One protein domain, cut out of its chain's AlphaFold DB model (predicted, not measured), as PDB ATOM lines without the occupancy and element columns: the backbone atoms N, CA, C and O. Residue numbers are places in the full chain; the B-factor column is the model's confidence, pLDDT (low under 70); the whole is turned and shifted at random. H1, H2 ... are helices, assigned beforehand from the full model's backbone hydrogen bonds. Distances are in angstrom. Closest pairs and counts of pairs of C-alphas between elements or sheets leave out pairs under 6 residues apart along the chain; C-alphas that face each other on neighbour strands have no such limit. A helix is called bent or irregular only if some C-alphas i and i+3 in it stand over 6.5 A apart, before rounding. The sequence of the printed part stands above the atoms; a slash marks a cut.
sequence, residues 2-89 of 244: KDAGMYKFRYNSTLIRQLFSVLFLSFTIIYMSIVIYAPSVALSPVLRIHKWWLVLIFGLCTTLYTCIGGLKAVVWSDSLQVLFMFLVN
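What this domain is: This is residues 2 to 89 of the 244 residues of an uncharacterized protein of Ancylostoma caninum (UniProt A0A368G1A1). An open zigzag of helices is built on one long rod, H2: short H1 folds back at its first end, and past its last end the bent helix H3 turns back, its arm H3a crossing H2 and its arm H3b turning again, so that residues 78 to 89 stick out. The 88 printed residues hold three named helices, in the order H1, H2, H3, and no named strand; the class is all helix. The whole is loose, with a radius of gyration of the C-alphas of 17.5 A, and elongated, spanning 53 by 27 by 23 A.

Where its parts are: H1, residues 3 to 11, begins at C-alpha 3 (98.199, 77.183, 88.030) and is irregular, with C-alphas 4 and 7 7.3 A apart. H2, residues 14 to 47, is 48.1 A long, has a kink of 29 degrees near residue 41 and is only just irregular, with C-alphas 42 and 45 6.9 A apart. H3, residues 51 to 87, was assigned as one helix by its hydrogen bonds but is bent, with C-alphas 68 and 71 9.7 A apart. Its arms are H3a, residues 51 to 68, 25.9 A, and H3b, residues 71 to 87, 23.8 A, ending at C-alpha 87 (80.986, 96.781, 110.850).

How they stand to each other: H1 and H2 touch only at the corner, closest at the C-alphas of Tyr 7 and Arg 17, 5.6 A. Residues 36 to 44 of H2 touch H3a, closest at the C-alphas of Ser 40 and Leu 54, 5.3 A, at a steep tilt of 53 degrees, opposite ways. H3a and H3b only just touch, only at the corner, with 3 pairs of C-alphas within 8 A, the closest those of Thr 66 and Val 74, 6.3 A; their steep tilt is 51 degrees. H2 and H3b are apart. Every O i to N i+4 pair is within hydrogen-bond range in H3a and H3b, against 3 of 5 in H1 and 27 of 30 in H2.

The domain as a whole: The farthest C-alphas, of Asn 12 and Arg 48, are 54.0 A apart. The printed part has no cut, and both links are tight. The model's pLDDT is under 70 at residues 2 to 9 and 86 to 89.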
ATOM      1  N   LYS A   2      98.145  80.285  85.040       40.88
ATOM      2  CA  LYS A   2      99.463  79.710  85.380       40.88
ATOM      3  C   LYS A   2      99.398  78.458  86.286       40.88
ATOM      4  O   LYS A   2     100.334  77.670  86.281       40.88
ATOM      5  N   ASP A   3      98.272  78.202  86.959       47.59
ATOM      6  CA  ASP A   3      98.199  77.183  88.030       47.59
ATOM      7  C   ASP A   3      97.816  75.772  87.550       47.59
ATOM      8  O   ASP A   3      98.177  74.772  88.166       47.59
ATOM      9  N   ALA A   4      97.170  75.654  86.384       49.66
ATOM     10  CA  ALA A   4      96.783  74.359  85.800       49.66
ATOM     11  C   ALA A   4      97.984  73.503  85.327       49.66
ATOM     12  O   ALA A   4      97.803  72.408  84.784       49.66
ATOM     13  N   GLY A   5      99.211  74.010  85.492       56.44
ATOM     14  CA  GLY A   5     100.455  73.346  85.126       56.44
ATOM     15  C   GLY A   5     101.115  72.551  86.253       56.44
ATOM     16  O   GLY A   5     101.915  71.678  85.940       56.44
ATOM     17  N   MET A   6     100.792  72.787  87.533       63.50
ATOM     18  CA  MET A   6     101.568  72.219  88.652       63.50
ATOM     19  C   MET A   6     101.662  70.685  88.591       63.50
ATOM     20  O   MET A   6     102.756  70.123  88.622       63.50
ATOM     21  N   TYR A   7     100.532  69.999  88.399       62.44
ATOM     22  CA  TYR A   7     100.504  68.537  88.273       62.44
ATOM     23  C   TYR A   7     101.191  68.030  87.000       62.44
ATOM     24  O   TYR A   7     101.795  66.959  87.012       62.44
ATOM     25  N   LYS A   8     101.146  68.813  85.915       58.31
ATOM     26  CA  LYS A   8     101.812  68.475  84.652       58.31
ATOM     27  C   LYS A   8     103.334  68.583  84.786       58.31
ATOM     28  O   LYS A   8     104.028  67.702  84.308       58.31
ATOM     29  N   PHE A   9     103.846  69.598  85.481       63.81
ATOM     30  CA  PHE A   9     105.284  69.748  85.731       63.81
ATOM     31  C   PHE A   9     105.822  68.755  86.772       63.81
ATOM     32  O   PHE A   9     106.971  68.345  86.677       63.81
ATOM     33  N   ARG A  10     104.998  68.341  87.745       74.38
ATOM     34  CA  ARG A  10     105.397  67.414  88.820       74.38
ATOM     35  C   ARG A  10     105.354  65.939  88.405       74.38
ATOM     36  O   ARG A  10     106.265  65.199  88.748       74.38
ATOM     37  N   TYR A  11     104.298  65.513  87.706       75.00
ATOM     38  CA  TYR A  11     104.042  64.097  87.392       75.00
ATOM     39  C   TYR A  11     104.108  63.772  85.894       75.00
ATOM     40  O   TYR A  11     103.919  62.618  85.520       75.00
ATOM     41  N   ASN A  12     104.322  64.776  85.034       75.69
ATOM     42  CA  ASN A  12     104.420  64.648  83.573       75.69
ATOM     43  C   ASN A  12     103.283  63.842  82.906       75.69
ATOM     44  O   ASN A  12     103.442  63.307  81.813       75.69
ATOM     45  N   SER A  13     102.116  63.754  83.557       82.12
ATOM     46  CA  SER A  13     100.970  62.964  83.100       82.12
ATOM     47  C   SER A  13      99.714  63.822  83.000       82.12
ATOM     48  O   SER A  13      99.262  64.439  83.970       82.12
ATOM     49  N   THR A  14      99.124  63.846  81.805       78.81
ATOM     50  CA  THR A  14      97.882  64.581  81.526       78.81
ATOM     51  C   THR A  14      96.670  63.932  82.203       78.81
ATOM     52  O   THR A  14      95.755  64.654  82.601       78.81
ATOM     53  N   LEU A  15      96.692  62.607  82.398       85.06
ATOM     54  CA  LEU A  15      95.605  61.846  83.027       85.06
ATOM     55  C   LEU A  15      95.432  62.215  84.502       85.06
ATOM     56  O   LEU A  15      94.331  62.544  84.931       85.06
ATOM     57  N   ILE A  16      96.535  62.252  85.258       84.12
ATOM     58  CA  ILE A  16      96.526  62.622  86.682       84.12
ATOM     59  C   ILE A  16      95.954  64.031  86.857       84.12
ATOM     60  O   ILE A  16      95.101  64.267  87.711       84.12
ATOM     61  N   ARG A  17      96.360  64.965  85.993       81.88
ATOM     62  CA  ARG A  17      95.832  66.332  86.008       81.88
ATOM     63  C   ARG A  17      94.321  66.367  85.779       81.88
ATOM     64  O   ARG A  17      93.629  67.096  86.487       81.88
ATOM     65  N   GLN A  18      93.819  65.633  84.788       84.56
ATOM     66  CA  GLN A  18      92.386  65.595  84.487       84.56
ATOM     67  C   GLN A  18      91.597  64.990  85.647       84.56
ATOM     68  O   GLN A  18      90.614  65.588  86.072       84.56
ATOM     69  N   LEU A  19      92.075  63.883  86.215       88.56
ATOM     70  CA  LEU A  19      91.421  63.202  87.328       88.56
ATOM     71  C   LEU A  19      91.319  64.100  88.572       88.56
ATOM     72  O   LEU A  19      90.225  64.284  89.099       88.56
ATOM     73  N   PHE A  20      92.415  64.745  88.989       84.12
ATOM     74  CA  PHE A  20      92.378  65.700  90.106       84.12
ATOM     75  C   PHE A  20      91.506  66.924  89.811       84.12
ATOM     76  O   PHE A  20      90.811  67.402  90.705       84.12
ATOM     77  N   SER A  21      91.505  67.417  88.568       85.56
ATOM     78  CA  SER A  21      90.662  68.558  88.185       85.56
ATOM     79  C   SER A  21      89.174  68.206  88.258       85.56
ATOM     80  O   SER A  21      88.394  68.996  88.779       85.56
ATOM     81  N   VAL A  22      88.782  67.018  87.784       89.75
ATOM     82  CA  VAL A  22      87.395  66.534  87.863       89.75
ATOM     83  C   VAL A  22      86.982  66.342  89.318       89.75
ATOM     84  O   VAL A  22      85.963  66.890  89.722       89.75
ATOM     85  N   LEU A  23      87.799  65.659  90.129       89.00
ATOM     86  CA  LEU A  23      87.521  65.472  91.558       89.00
ATOM     87  C   LEU A  23      87.358  66.810  92.295       89.00
ATOM     88  O   LEU A  23      86.410  66.983  93.060       89.00
ATOM     89  N   PHE A  24      88.245  67.773  92.035       86.38
ATOM     90  CA  PHE A  24      88.177  69.103  92.637       86.38
ATOM     91  C   PHE A  24      86.908  69.862  92.228       86.38
ATOM     92  O   PHE A  24      86.248  70.460  93.078       86.38
ATOM     93  N   LEU A  25      86.545  69.834  90.942       90.06
ATOM     94  CA  LEU A  25      85.327  70.479  90.448       90.06
ATOM     95  C   LEU A  25      84.072  69.841  91.051       90.06
ATOM     96  O   LEU A  25      83.204  70.565  91.531       90.06
ATOM     97  N   SER A  26      83.999  68.507  91.098       91.75
ATOM     98  CA  SER A  26      82.880  67.789  91.717       91.75
ATOM     99  C   SER A  26      82.721  68.150  93.195       91.75
ATOM    100  O   SER A  26      81.623  68.504  93.621       91.75
ATOM    101  N   PHE A  27      83.816  68.143  93.964       90.06
ATOM    102  CA  PHE A  27      83.798  68.553  95.371       90.06
ATOM    103  C   PHE A  27      83.352  70.011  95.536       90.06
ATOM    104  O   PHE A  27      82.522  70.319  96.390       90.06
ATOM    105  N   THR A  28      83.854  70.908  94.682       88.25
ATOM    106  CA  THR A  28      83.529  72.338  94.743       88.25
ATOM    107  C   THR A  28      82.048  72.594  94.461       88.25
ATOM    108  O   THR A  28      81.441  73.406  95.150       88.25
ATOM    109  N   ILE A  29      81.434  71.891  93.502       91.12
ATOM    110  CA  ILE A  29      79.995  72.027  93.200       91.12
ATOM    111  C   ILE A  29      79.145  71.634  94.414       91.12
ATOM    112  O   ILE A  29      78.227  72.366  94.794       91.12
ATOM    113  N   ILE A  30      79.474  70.507  95.050       91.88
ATOM    114  CA  ILE A  30      78.763  70.032  96.246       91.88
ATOM    115  C   ILE A  30      78.926  71.044  97.384       91.88
ATOM    116  O   ILE A  30      77.940  71.470  97.982       91.88
ATOM    117  N   TYR A  31      80.156  71.489  97.638       90.00
ATOM    118  CA  TYR A  31      80.447  72.459  98.688       90.00
ATOM    119  C   TYR A  31      79.708  73.790  98.474       90.00
ATOM    120  O   TYR A  31      79.039  74.278  99.383       90.00
ATOM    121  N   MET A  32      79.747  74.352  97.260       89.62
ATOM    122  CA  MET A  32      79.059  75.611  96.946       89.62
ATOM    123  C   MET A  32      77.534  75.491  97.062       89.62
ATOM    124  O   MET A  32      76.876  76.462  97.435       89.62
ATOM    125  N   SER A  33      76.968  74.304  96.820       90.75
ATOM    126  CA  SER A  33      75.534  74.049  97.021       90.75
ATOM    127  C   SER A  33      75.135  74.197  98.494       90.75
ATOM    128  O   SER A  33      74.143  74.857  98.803       90.75
ATOM    129  N   ILE A  34      75.947  73.659  99.410       90.25
ATOM    130  CA  ILE A  34      75.744  73.798 100.862       90.25
ATOM    131  C   ILE A  34      75.896  75.267 101.286       90.25
ATOM    132  O   ILE A  34      75.079  75.789 102.046       90.25
ATOM    133  N   VAL A  35      76.903  75.965 100.749       89.69
ATOM    134  CA  VAL A  35      77.170  77.377 101.072       89.69
ATOM    135  C   VAL A  35      76.015  78.298 100.662       89.69
ATOM    136  O   VAL A  35      75.709  79.231 101.398       89.69
ATOM    137  N   ILE A  36      75.347  78.047  99.529       91.94
ATOM    138  CA  ILE A  36      74.185  78.844  99.082       91.94
ATOM    139  C   ILE A  36      72.905  78.459  99.847       91.94
ATOM    140  O   ILE A  36      72.023  79.301 100.051       91.94
ATOM    141  N   TYR A  37      72.794  77.212 100.316       91.50
ATOM    142  CA  TYR A  37      71.637  76.744 101.083       91.50
ATOM    143  C   TYR A  37      71.471  77.501 102.407       91.50
ATOM    144  O   TYR A  37      70.391  78.028 102.676       91.50
ATOM    145  N   ALA A  38      72.544  77.629 103.193       87.19
ATOM    146  CA  ALA A  38      72.505  78.258 104.517       87.19
ATOM    147  C   ALA A  38      71.870  79.674 104.539       87.19
ATOM    148  O   ALA A  38      70.899  79.877 105.276       87.19
ATOM    149  N   PRO A  39      72.317  80.657 103.725       85.88
ATOM    150  CA  PRO A  39      71.690  81.978 103.690       85.88
ATOM    151  C   PRO A  39      70.269  81.946 103.109       85.88
ATOM    152  O   PRO A  39      69.428  82.738 103.528       85.88
ATOM    153  N   SER A  40      69.965  81.024 102.187       89.94
ATOM    154  CA  SER A  40      68.623  80.884 101.600       89.94
ATOM    155  C   SER A  40      67.588  80.455 102.637       89.94
ATOM    156  O   SER A  40      66.481  80.992 102.674       89.94
ATOM    157  N   VAL A  41      67.952  79.512 103.505       87.50
ATOM    158  CA  VAL A  41      67.105  79.073 104.617       87.50
ATOM    159  C   VAL A  41      66.955  80.177 105.656       87.50
ATOM    160  O   VAL A  41      65.838  80.448 106.089       87.50
ATOM    161  N   ALA A  42      68.046  80.862 106.007       83.19
ATOM    162  CA  ALA A  42      68.008  81.959 106.972       83.19
ATOM    163  C   ALA A  42      67.120  83.125 106.507       83.19
ATOM    164  O   ALA A  42      66.417  83.738 107.310       83.19
ATOM    165  N   LEU A  43      67.123  83.418 105.204       84.25
ATOM    166  CA  LEU A  43      66.403  84.551 104.629       84.25
ATOM    167  C   LEU A  43      64.947  84.227 104.248       84.25
ATOM    168  O   LEU A  43      64.121  85.137 104.156       84.25
ATOM    169  N   SER A  44      64.603  82.947 104.070       86.56
ATOM    170  CA  SER A  44      63.255  82.511 103.673       86.56
ATOM    171  C   SER A  44      62.136  83.028 104.598       86.56
ATOM    172  O   SER A  44      61.174  83.597 104.072       86.56
ATOM    173  N   PRO A  45      62.253  82.972 105.944       78.12
ATOM    174  CA  PRO A  45      61.242  83.529 106.848       78.12
ATOM    175  C   PRO A  45      61.152  85.060 106.818       78.12
ATOM    176  O   PRO A  45      60.086  85.616 107.080       78.12
ATOM    177  N   VAL A  46      62.263  85.743 106.518       80.31
ATOM    178  CA  VAL A  46      62.352  87.212 106.510       80.31
ATOM    179  C   VAL A  46      61.696  87.779 105.255       80.31
ATOM    180  O   VAL A  46      60.856  88.669 105.349       80.31
ATOM    181  N   LEU A  47      62.042  87.233 104.085       82.75
ATOM    182  CA  LEU A  47      61.460  87.653 102.808       82.75
ATOM    183  C   LEU A  47      60.083  87.036 102.546       82.75
ATOM    184  O   LEU A  47      59.385  87.486 101.643       82.75
ATOM    185  N   ARG A  48      59.687  86.014 103.317       84.50
ATOM    186  CA  ARG A  48      58.478  85.203 103.080       84.50
ATOM    187  C   ARG A  48      58.455  84.577 101.676       84.50
ATOM    188  O   ARG A  48      57.395  84.395 101.087       84.50
ATOM    189  N   ILE A  49      59.634  84.239 101.147       89.25
ATOM    190  CA  ILE A  49      59.826  83.580  99.846       89.25
ATOM    191  C   ILE A  49      60.289  82.144 100.091       89.25
ATOM    192  O   ILE A  49      61.090  81.887 100.990       89.25
ATOM    193  N   HIS A  50      59.816  81.200  99.275       91.25
ATOM    194  CA  HIS A  50      60.222  79.798  99.365       91.25
ATOM    195  C   HIS A  50      61.739  79.623  99.139       91.25
ATOM    196  O   HIS A  50      62.287  80.144  98.165       91.25
ATOM    197  N   LYS A  51      62.411  78.830  99.988       89.25
ATOM    198  CA  LYS A  51      63.879  78.655  99.987       89.25
ATOM    199  C   LYS A  51      64.482  78.298  98.620       89.25
ATOM    200  O   LYS A  51      65.503  78.864  98.256       89.25
ATOM    201  N   TRP A  52      63.828  77.442  97.825       93.00
ATOM    202  CA  TRP A  52      64.299  77.088  96.471       93.00
ATOM    203  C   TRP A  52      64.420  78.289  95.521       93.00
ATOM    204  O   TRP A  52      65.387  78.367  94.769       93.00
ATOM    205  N   TRP A  53      63.495  79.255  95.581       94.44
ATOM    206  CA  TRP A  53      63.597  80.472  94.768       94.44
ATOM    207  C   TRP A  53      64.761  81.350  95.224       94.44
ATOM    208  O   TRP A  53      65.468  81.901  94.389       94.44
ATOM    209  N   LEU A  54      65.013  81.429  96.533       92.69
ATOM    210  CA  LEU A  54      66.164  82.160  97.067       92.69
ATOM    211  C   LEU A  54      67.493  81.528  96.646       92.69
ATOM    212  O   LEU A  54      68.391  82.256  96.234       92.69
ATOM    213  N   VAL A  55      67.591  80.194  96.657       93.81
ATOM    214  CA  VAL A  55      68.772  79.472  96.153       93.81
ATOM    215  C   VAL A  55      69.037  79.826  94.689       93.81
ATOM    216  O   VAL A  55      70.174  80.133  94.331       93.81
ATOM    217  N   LEU A  56      67.996  79.837  93.847       94.19
ATOM    218  CA  LEU A  56      68.127  80.199  92.433       94.19
ATOM    219  C   LEU A  56      68.549  81.660  92.246       94.19
ATOM    220  O   LEU A  56      69.436  81.931  91.441       94.19
ATOM    221  N   ILE A  57      67.955  82.589  92.996       93.06
ATOM    222  CA  ILE A  57      68.292  84.016  92.918       93.06
ATOM    223  C   ILE A  57      69.742  84.245  93.349       93.06
ATOM    224  O   ILE A  57      70.495  84.886  92.617       93.06
ATOM    225  N   PHE A  58      70.164  83.698  94.493       91.12
ATOM    226  CA  PHE A  58      71.549  83.816  94.949       91.12
ATOM    227  C   PHE A  58      72.525  83.181  93.963       91.12
ATOM    228  O   PHE A  58      73.499  83.825  93.583       91.12
ATOM    229  N   GLY A  59      72.243  81.965  93.488       92.00
ATOM    230  CA  GLY A  59      73.086  81.289  92.504       92.00
ATOM    231  C   GLY A  59      73.216  82.076  91.199       92.00
ATOM    232  O   GLY A  59      74.327  82.246  90.691       92.00
ATOM    233  N   LEU A  60      72.107  82.612  90.677       93.25
ATOM    234  CA  LEU A  60      72.095  83.396  89.444       93.25
ATOM    235  C   LEU A  60      72.856  84.712  89.618       93.25
ATOM    236  O   LEU A  60      73.757  84.996  88.832       93.25
ATOM    237  N   CYS A  61      72.555  85.483  90.664       91.31
ATOM    238  CA  CYS A  61      73.254  86.731  90.962       91.31
ATOM    239  C   CYS A  61      74.760  86.499  91.134       91.31
ATOM    240  O   CYS A  61      75.557  87.206  90.513       91.31
ATOM    241  N   THR A  62      75.149  85.478  91.908       89.25
ATOM    242  CA  THR A  62      76.556  85.118  92.122       89.25
ATOM    243  C   THR A  62      77.261  84.712  90.842       89.25
ATOM    244  O   THR A  62      78.381  85.162  90.587       89.25
ATOM    245  N   THR A  63      76.597  83.932  89.995       91.44
ATOM    246  CA  THR A  63      77.139  83.551  88.689       91.44
ATOM    247  C   THR A  63      77.316  84.777  87.796       91.44
ATOM    248  O   THR A  63      78.400  84.979  87.257       91.44
ATOM    249  N   LEU A  64      76.302  85.641  87.693       92.38
ATOM    250  CA  LEU A  64      76.333  86.816  86.820       92.38
ATOM    251  C   LEU A  64      77.460  87.786  87.189       92.38
ATOM    252  O   LEU A  64      78.264  88.138  86.322       92.38
ATOM    253  N   TYR A  65      77.573  88.193  88.460       89.19
ATOM    254  CA  TYR A  65      78.629  89.141  88.839       89.19
ATOM    255  C   TYR A  65      80.027  88.516  88.734       89.19
ATOM    256  O   TYR A  65      80.990  89.214  88.404       89.19
ATOM    257  N   THR A  66      80.151  87.202  88.962       90.00
ATOM    258  CA  THR A  66      81.425  86.485  88.818       90.00
ATOM    259  C   THR A  66      81.833  86.367  87.350       90.00
ATOM    260  O   THR A  66      83.002  86.578  87.030       90.00
ATOM    261  N   CYS A  67      80.887  86.095  86.445       91.12
ATOM    262  CA  CYS A  67      81.136  86.052  85.002       91.12
ATOM    263  C   CYS A  67      81.587  87.410  84.454       91.12
ATOM    264  O   CYS A  67      82.499  87.456  83.632       91.12
ATOM    265  N   ILE A  68      80.981  88.507  84.918       92.25
ATOM    266  CA  ILE A  68      81.296  89.861  84.438       92.25
ATOM    267  C   ILE A  68      82.630  90.360  85.008       92.25
ATOM    268  O   ILE A  68      83.456  90.904  84.280       92.25
ATOM    269  N   GLY A  69      82.849  90.206  86.315       88.12
ATOM    270  CA  GLY A  69      83.973  90.850  86.997       88.12
ATOM    271  C   GLY A  69      85.185  89.958  87.276       88.12
ATOM    272  O   GLY A  69      86.245  90.459  87.669       88.12
ATOM    273  N   GLY A  70      85.055  88.642  87.091       87.25
ATOM    274  CA  GLY A  70      86.110  87.668  87.356       87.25
ATOM    275  C   GLY A  70      86.615  87.700  88.805       87.25
ATOM    276  O   GLY A  70      85.914  88.112  89.730       87.25
ATOM    277  N   LEU A  71      87.875  87.295  89.011       83.31
ATOM    278  CA  LEU A  71      88.474  87.188  90.350       83.31
ATOM    279  C   LEU A  71      88.482  88.527  91.114       83.31
ATOM    280  O   LEU A  71      88.364  88.530  92.336       83.31
ATOM    281  N   LYS A  72      88.585  89.665  90.413       84.62
ATOM    282  CA  LYS A  72      88.588  90.994  91.048       84.62
ATOM    283  C   LYS A  72      87.248  91.319  91.702       84.62
ATOM    284  O   LYS A  72      87.239  91.761  92.847       84.62
ATOM    285  N   ALA A  73      86.135  91.081  91.004       86.94
ATOM    286  CA  ALA A  73      84.812  91.315  91.577       86.94
ATOM    287  C   ALA A  73      84.542  90.396  92.767       86.94
ATOM    288  O   ALA A  73      84.041  90.876  93.775       86.94
ATOM    289  N   VAL A  74      84.956  89.125  92.688       86.94
ATOM    290  CA  VAL A  74      84.828  88.172  93.803       86.94
ATOM    291  C   VAL A  74      85.587  88.657  95.041       86.94
ATOM    292  O   VAL A  74      85.039  88.683  96.135       86.94
ATOM    293  N   VAL A  75      86.835  89.109  94.890       86.38
ATOM    294  CA  VAL A  75      87.612  89.630  96.032       86.38
ATOM    295  C   VAL A  75      86.967  90.890  96.619       86.38
ATOM    296  O   VAL A  75      86.972  91.078  97.837       86.38
ATOM    297  N   TRP A  76      86.383  91.744  95.777       86.25
ATOM    298  CA  TRP A  76      85.696  92.948  96.238       86.25
ATOM    299  C   TRP A  76      84.388  92.629  96.970       86.25
ATOM    300  O   TRP A  76      84.148  93.176  98.045       86.25
ATOM    301  N   SER A  77      83.582  91.700  96.448       86.62
ATOM    302  CA  SER A  77      82.365  91.234  97.118       86.62
ATOM    303  C   SER A  77      82.677  90.554  98.450       86.62
ATOM    304  O   SER A  77      82.024  90.868  99.440       86.62
ATOM    305  N   ASP A  78      83.714  89.709  98.512       85.50
ATOM    306  CA  ASP A  78      84.160  89.063  99.754       85.50
ATOM    307  C   ASP A  78      84.582  90.113 100.798       85.50
ATOM    308  O   ASP A  78      84.228  90.019 101.974       85.50
ATOM    309  N   SER A  79      85.302  91.153 100.362       83.50
ATOM    310  CA  SER A  79      85.744  92.248 101.236       83.50
ATOM    311  C   SER A  79      84.558  93.026 101.808       83.50
ATOM    312  O   SER A  79      84.521  93.302 103.008       83.50
ATOM    313  N   LEU A  80      83.560  93.333 100.973       83.88
ATOM    314  CA  LEU A  80      82.320  93.976 101.410       83.88
ATOM    315  C   LEU A  80      81.506  93.072 102.344       83.88
ATOM    316  O   LEU A  80      80.968  93.556 103.335       83.88
ATOM    317  N   GLN A  81      81.440  91.766 102.084       79.25
ATOM    318  CA  GLN A  81      80.719  90.816 102.932       79.25
ATOM    319  C   GLN A  81      81.318  90.742 104.341       79.25
ATOM    320  O   GLN A  81      80.582  90.819 105.325       79.25
ATOM    321  N   VAL A  82      82.648  90.653 104.452       78.31
ATOM    322  CA  VAL A  82      83.346  90.698 105.747       78.31
ATOM    323  C   VAL A  82      83.089  92.036 106.439       78.31
ATOM    324  O   VAL A  82      82.773  92.062 107.629       78.31
ATOM    325  N   LEU A  83      83.146  93.144 105.693       77.69
ATOM    326  CA  LEU A  83      82.824  94.467 106.217       77.69
ATOM    327  C   LEU A  83      81.417  94.497 106.827       77.69
ATOM    328  O   LEU A  83      81.264  94.884 107.978       77.69
ATOM    329  N   PHE A  84      80.391  94.037 106.111       74.81
ATOM    330  CA  PHE A  84      79.023  94.019 106.635       74.81
ATOM    331  C   PHE A  84      78.849  93.057 107.817       74.81
ATOM    332  O   PHE A  84      78.124  93.374 108.757       74.81
ATOM    333  N   MET A  85      79.556  91.926 107.833       74.31
ATOM    334  CA  MET A  85      79.479  90.964 108.936       74.31
ATOM    335  C   MET A  85      80.010  91.538 110.266       74.31
ATOM    336  O   MET A  85      79.480  91.210 111.333       74.31
ATOM    337  N   PHE A  86      81.016  92.422 110.210       68.62
ATOM    338  CA  PHE A  86      81.663  93.011 111.391       68.62
ATOM    339  C   PHE A  86      81.234  94.458 111.713       68.62
ATOM    340  O   PHE A  86      81.097  94.813 112.883       68.62
ATOM    341  N   LEU A  87      81.018  95.312 110.708       59.69
ATOM    342  CA  LEU A  87      80.986  96.781 110.850       59.69
ATOM    343  C   LEU A  87      79.579  97.359 111.097       59.69
ATOM    344  O   LEU A  87      79.429  98.544 111.397       59.69
ATOM    345  N   VAL A  88      78.533  96.530 111.075       57.31
ATOM    346  CA  VAL A  88      77.130  96.962 111.260       57.31
ATOM    347  C   VAL A  88      76.836  97.581 112.647       57.31
ATOM    348  O   VAL A  88      75.784  98.177 112.846       57.31
ATOM    349  N   ASN A  89      77.787  97.583 113.589       51.22
ATOM    350  CA  ASN A  89      77.618  98.247 114.890       51.22
ATOM    351  C   ASN A  89      78.001  99.743 114.949       51.22
ATOM    352  O   ASN A  89      77.768 100.367 115.981       51.22
TER     353      ASN A  89